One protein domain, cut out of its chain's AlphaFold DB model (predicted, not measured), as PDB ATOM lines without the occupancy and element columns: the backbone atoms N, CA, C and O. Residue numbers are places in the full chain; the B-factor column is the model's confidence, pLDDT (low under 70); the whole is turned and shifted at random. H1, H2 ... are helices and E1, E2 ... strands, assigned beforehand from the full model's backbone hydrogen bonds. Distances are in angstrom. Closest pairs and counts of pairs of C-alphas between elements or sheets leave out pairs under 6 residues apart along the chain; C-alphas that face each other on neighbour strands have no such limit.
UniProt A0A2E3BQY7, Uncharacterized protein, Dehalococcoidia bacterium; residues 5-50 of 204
ATOM      1  N   THR A   5     251.575 255.749  89.869       82.00
ATOM      2  CA  THR A   5     252.031 254.481  89.278       82.00
ATOM      3  C   THR A   5     253.231 253.889  90.016       82.00
ATOM      4  O   THR A   5     253.240 252.696  90.305       82.00
ATOM      5  N   GLY A   6     254.228 254.710  90.364       81.31
ATOM      6  CA  GLY A   6     255.376 254.252  91.151       81.31
ATOM      7  C   GLY A   6     254.962 253.760  92.538       81.31
ATOM      8  O   GLY A   6     255.483 252.761  93.020       81.31
ATOM      9  N   MET A   7     253.973 254.409  93.153       81.81
ATOM     10  CA  MET A   7     253.434 254.014  94.451       81.81
ATOM     11  C   MET A   7     252.689 252.681  94.358       81.81
ATOM     12  O   MET A   7     252.872 251.834  95.224       81.81
ATOM     13  N   ALA A   8     251.912 252.466  93.292       87.56
ATOM     14  CA  ALA A   8     251.231 251.195  93.055       87.56
ATOM     15  C   ALA A   8     252.218 250.031  92.859       87.56
ATOM     16  O   ALA A   8     252.001 248.955  93.409       87.56
ATOM     17  N   LEU A   9     253.320 250.249  92.131       85.50
ATOM     18  CA  LEU A   9     254.370 249.237  91.959       85.50
ATOM     19  C   LEU A   9     255.064 248.915  93.285       85.50
ATOM     20  O   LEU A   9     255.190 247.746  93.634       85.50
ATOM     21  N   LEU A  10     255.460 249.932  94.054       86.25
ATOM     22  CA  LEU A  10     256.100 249.716  95.354       86.25
ATOM     23  C   LEU A  10     255.164 249.005  96.337       86.25
ATOM     24  O   LEU A  10     255.579 248.063  96.995       86.25
ATOM     25  N   ALA A  11     253.892 249.401  96.399       86.12
ATOM     26  CA  ALA A  11     252.926 248.793  97.313       86.12
ATOM     27  C   ALA A  11     252.605 247.324  96.987       86.12
ATOM     28  O   ALA A  11     252.118 246.610  97.857       86.12
ATOM     29  N   THR A  12     252.829 246.885  95.745       88.94
ATOM     30  CA  THR A  12     252.470 245.529  95.293       88.94
ATOM     31  C   THR A  12     253.664 244.598  95.133       88.94
ATOM     32  O   THR A  12     253.497 243.392  95.291       88.94
ATOM     33  N   LEU A  13     254.846 245.130  94.812       86.69
ATOM     34  CA  LEU A  13     256.016 244.331  94.437       86.69
ATOM     35  C   LEU A  13     257.216 244.514  95.366       86.69
ATOM     36  O   LEU A  13     258.137 243.704  95.297       86.69
ATOM     37  N   ALA A  14     257.261 245.577  96.175       85.25
ATOM     38  CA  ALA A  14     258.426 245.831  97.009       85.25
ATOM     39  C   ALA A  14     258.331 245.075  98.335       85.25
ATOM     40  O   ALA A  14     257.337 245.169  99.053       85.25
ATOM     41  N   ASP A  15     259.424 244.404  98.677       81.12
ATOM     42  CA  ASP A  15     259.779 244.145 100.062       81.12
ATOM     43  C   ASP A  15     260.731 245.258 100.524       81.12
ATOM     44  O   ASP A  15     261.680 245.609  99.818       81.12
ATOM     45  N   PHE A  16     260.461 245.858 101.682       82.00
ATOM     46  CA  PHE A  16     261.237 246.992 102.200       82.00
ATOM     47  C   PHE A  16     262.384 246.506 103.092       82.00
ATOM     48  O   PHE A  16     262.519 246.923 104.244       82.00
ATOM     49  N   SER A  17     263.216 245.624 102.543       79.69
ATOM     50  CA  SER A  17     264.431 245.104 103.166       79.69
ATOM     51  C   SER A  17     265.677 245.555 102.392       79.69
ATOM     52  O   SER A  17     265.600 245.970 101.234       79.69
ATOM     53  N   GLN A  18     266.846 245.534 103.040       76.12
ATOM     54  CA  GLN A  18     268.128 245.834 102.394       76.12
ATOM     55  C   GLN A  18     268.883 244.519 102.158       76.12
ATOM     56  O   GLN A  18     269.563 244.046 103.073       76.12
ATOM     57  N   PRO A  19     268.760 243.893 100.973       78.81
ATOM     58  CA  PRO A  19     269.395 242.611 100.723       78.81
ATOM     59  C   PRO A  19     270.912 242.766 100.601       78.81
ATOM     60  O   PRO A  19     271.417 243.723 100.009       78.81
ATOM     61  N   VAL A  20     271.642 241.771 101.100       78.31
ATOM     62  CA  VAL A  20     273.044 241.586 100.721       78.31
ATOM     63  C   VAL A  20     273.048 241.031  99.298       78.31
ATOM     64  O   VAL A  20     272.474 239.977  99.021       78.31
ATOM     65  N   MET A  21     273.654 241.758  98.363       85.88
ATOM     66  CA  MET A  21     273.652 241.391  96.949       85.88
ATOM     67  C   MET A  21     274.982 241.704  96.279       85.88
ATOM     68  O   MET A  21     275.650 242.680  96.622       85.88
ATOM     69  N   ASN A  22     275.332 240.890  95.287       87.25
ATOM     70  CA  ASN A  22     276.393 241.224  94.347       87.25
ATOM     71  C   ASN A  22     275.778 242.085  93.245       87.25
ATOM     72  O   ASN A  22     274.844 241.658  92.570       87.25
ATOM     73  N   ILE A  23     276.254 243.320  93.094       92.19
ATOM     74  CA  ILE A  23     275.677 244.273  92.140       92.19
ATOM     75  C   ILE A  23     276.212 243.972  90.739       92.19
ATOM     76  O   ILE A  23     277.410 244.094  90.490       92.19
ATOM     77  N   ASN A  24     275.311 243.654  89.810       92.62
ATOM     78  CA  ASN A  24     275.654 243.398  88.411       92.62
ATOM     79  C   ASN A  24     275.629 244.699  87.600       92.62
ATOM     80  O   ASN A  24     276.468 244.914  86.728       92.62
ATOM     81  N   SER A  25     274.658 245.578  87.868       94.31
ATOM     82  CA  SER A  25     274.537 246.873  87.192       94.31
ATOM     83  C   SER A  25     273.773 247.903  88.024       94.31
ATOM     84  O   SER A  25     272.940 247.562  88.865       94.31
ATOM     85  N   ILE A  26     274.062 249.181  87.766       95.25
ATOM     86  CA  ILE A  26     273.402 250.330  88.390       95.25
ATOM     87  C   ILE A  26     272.906 251.257  87.280       95.25
ATOM     88  O   ILE A  26     273.679 251.656  86.409       95.25
ATOM     89  N   GLY A  27     271.625 251.611  87.325       93.81
ATOM     90  CA  GLY A  27     271.007 252.598  86.443       93.81
ATOM     91  C   GLY A  27     270.497 253.803  87.226       93.81
ATOM     92  O   GLY A  27     270.019 253.653  88.349       93.81
ATOM     93  N   TYR A  28     270.559 254.989  86.622       92.88
ATOM     94  CA  TYR A  28     270.020 256.222  87.196       92.88
ATOM     95  C   TYR A  28     268.953 256.820  86.278       92.88
ATOM     96  O   TYR A  28     269.191 257.034  85.091       92.88
ATOM     97  N   GLY A  29     267.781 257.103  86.839       88.38
ATOM     98  CA  GLY A  29     266.701 257.838  86.194       88.38
ATOM     99  C   GLY A  29     266.596 259.242  86.776       88.38
ATOM    100  O   GLY A  29     266.385 259.401  87.978       88.38
ATOM    101  N   LEU A  30     266.730 260.258  85.927       88.25
ATOM    102  CA  LEU A  30     266.535 261.655  86.310       88.25
ATOM    103  C   LEU A  30     265.066 262.031  86.119       88.25
ATOM    104  O   LEU A  30     264.493 261.818  85.047       88.25
ATOM    105  N   GLY A  31     264.445 262.593  87.153       82.00
ATOM    106  CA  GLY A  31     263.123 263.185  87.014       82.00
ATOM    107  C   GLY A  31     263.197 264.544  86.315       82.00
ATOM    108  O   GLY A  31     264.185 265.259  86.412       82.00
ATOM    109  N   THR A  32     262.124 264.940  85.633       83.88
ATOM    110  CA  THR A  32     262.056 266.215  84.890       83.88
ATOM    111  C   THR A  32     261.886 267.455  85.773       83.88
ATOM    112  O   THR A  32     261.937 268.576  85.276       83.88
ATOM    113  N   ARG A  33     261.643 267.275  87.077       81.12
ATOM    114  CA  ARG A  33     261.541 268.366  88.059       81.12
ATOM    115  C   ARG A  33     262.904 268.581  88.706       81.12
ATOM    116  O   ARG A  33     263.558 267.595  89.027       81.12
ATOM    117  N   ASP A  34     263.257 269.832  88.971       85.06
ATOM    118  CA  ASP A  34     264.545 270.207  89.563       85.06
ATOM    119  C   ASP A  34     264.331 270.957  90.893       85.06
ATOM    120  O   ASP A  34     264.208 272.182  90.911       85.06
ATOM    121  N   PRO A  35     264.104 270.234  92.005       85.50
ATOM    122  CA  PRO A  35     263.899 270.845  93.311       85.50
ATOM    123  C   PRO A  35     265.233 271.268  93.940       85.50
ATOM    124  O   PRO A  35     266.165 270.479  94.021       85.50
ATOM    125  N   GLU A  36     265.297 272.484  94.485       89.38
ATOM    126  CA  GLU A  36     266.539 273.032  95.062       89.38
ATOM    127  C   GLU A  36     267.044 272.282  96.308       89.38
ATOM    128  O   GLU A  36     268.231 272.319  96.621       89.38
ATOM    129  N   SER A  37     266.158 271.611  97.050       92.00
ATOM    130  CA  SER A  37     266.483 271.017  98.353       92.00
ATOM    131  C   SER A  37     266.924 269.553  98.307       92.00
ATOM    132  O   SER A  37     267.373 269.035  99.329       92.00
ATOM    133  N   TYR A  38     266.793 268.864  97.167       84.12
ATOM    134  CA  TYR A  38     267.205 267.463  97.028       84.12
ATOM    135  C   TYR A  38     267.398 267.052  95.561       84.12
ATOM    136  O   TYR A  38     266.681 267.527  94.686       84.12
ATOM    137  N   PRO A  39     268.298 266.099  95.265       82.75
ATOM    138  CA  PRO A  39     268.430 265.552  93.920       82.75
ATOM    139  C   PRO A  39     267.195 264.721  93.536       82.75
ATOM    140  O   PRO A  39     266.814 263.781  94.236       82.75
ATOM    141  N   ASN A  40     266.575 265.031  92.396       86.69
ATOM    142  CA  ASN A  40     265.449 264.264  91.850       86.69
ATOM    143  C   ASN A  40     265.936 263.095  90.977       86.69
ATOM    144  O   ASN A  40     265.726 263.063  89.761       86.69
ATOM    145  N   VAL A  41     266.631 262.150  91.611       87.25
ATOM    146  CA  VAL A  41     267.244 260.991  90.954       87.25
ATOM    147  C   VAL A  41     266.755 259.701  91.598       87.25
ATOM    148  O   VAL A  41     266.701 259.592  92.821       87.25
ATOM    149  N   LEU A  42     266.425 258.712  90.771       86.06
ATOM    150  CA  LEU A  42     266.138 257.344  91.186       86.06
ATOM    151  C   LEU A  42     267.278 256.434  90.730       86.06
ATOM    152  O   LEU A  42     267.609 256.423  89.547       86.06
ATOM    153  N   SER A  43     267.847 255.648  91.639       89.31
ATOM    154  CA  SER A  43     268.794 254.590  91.285       89.31
ATOM    155  C   SER A  43     268.116 253.223  91.305       89.31
ATOM    156  O   SER A  43     267.442 252.890  92.278       89.31
ATOM    157  N   LEU A  44     268.345 252.421  90.267       90.06
ATOM    158  CA  LEU A  44     267.969 251.011  90.205       90.06
ATOM    159  C   LEU A  44     269.235 250.164  90.248       90.06
ATOM    160  O   LEU A  44     270.134 250.354  89.428       90.06
ATOM    161  N   TRP A  45     269.313 249.253  91.210       92.00
ATOM    162  CA  TRP A  45     270.427 248.322  91.346       92.00
ATOM    163  C   TRP A  45     269.915 246.938  90.968       92.00
ATOM    164  O   TRP A  45     268.917 246.475  91.517       92.00
ATOM    165  N   ILE A  46     270.569 246.301  90.001       92.38
ATOM    166  CA  ILE A  46     270.243 244.947  89.556       92.38
ATOM    167  C   ILE A  46     271.428 244.070  89.910       92.38
ATOM    168  O   ILE A  46     272.573 244.398  89.598       92.38
ATOM    169  N   GLY A  47     271.156 242.940  90.536       91.25
ATOM    170  CA  GLY A  47     272.184 242.003  90.928       91.25
ATOM    171  C   GLY A  47     271.585 240.742  91.503       91.25
ATOM    172  O   GLY A  47     270.374 240.652  91.712       91.25
ATOM    173  N   ASP A  48     272.458 239.783  91.744       88.19
ATOM    174  CA  ASP A  48     272.081 238.508  92.320       88.19
ATOM    175  C   ASP A  48     272.147 238.609  93.839       88.19
ATOM    176  O   ASP A  48     273.087 239.184  94.405       88.19
ATOM    177  N   LEU A  49     271.138 238.047  94.510       81.25
ATOM    178  CA  LEU A  49     271.173 237.915  95.957       81.25
ATOM    179  C   LEU A  49     272.453 237.171  96.327       81.25
ATOM    180  O   LEU A  49     272.688 236.035  95.914       81.25
ATOM    181  N   SER A  50     273.281 237.837  97.121       64.31
ATOM    182  CA  SER A  50     274.395 237.213  97.803       64.31
ATOM    183  C   SER A  50     273.762 236.474  98.969       64.31
ATOM    184  O   SER A  50     273.785 236.945 100.101       64.31
TER     185      SER A  50
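AT A GLANCE: This is residues 5 to 50 of the 204 residues of an uncharacterized protein of Dehalococcoidia bacterium (UniProt A0A2E3BQY7). A long two-stranded hairpin, E1 and E2, makes the length of the model, and a short helix, H1, stands free of it on a connecting stretch. The printed part has 46 residues, with one named helix and then two named strands, antiparallel, in a mixed class of helices and strands. It is loose, with a radius of gyration of the C-alphas of 13.2 A, and elongated, spanning 37 by 23 by 15 A.

IN THESE COORDINATES: H1 is residues 5 to 13, 12.1 A long, from C-alpha 5 at (252.031, 254.481, 89.278). E1 is residues 21 to 30, 24.0 A, and bends by 74 degrees at residue 24. E2 is residues 41 to 49, 23.9 A, ending with C-alpha 49 at (271.173, 237.915, 95.957).

HOW THE PARTS SIT: Every O i to N i+4 pair in H1 is within hydrogen-bond range. H1 and E2 are apart. E1 and E2 form a hairpin, antiparallel at 161 degrees; N 24 and O 46 are 2.8 A apart, and N 42 and O 29 2.9 A.

THE WHOLE: The C-alphas farthest apart, of Glu 36 and Ser 50, are 36.8 A apart. The printed part has no cut, and both links are short. Residue 50 is under pLDDT 70.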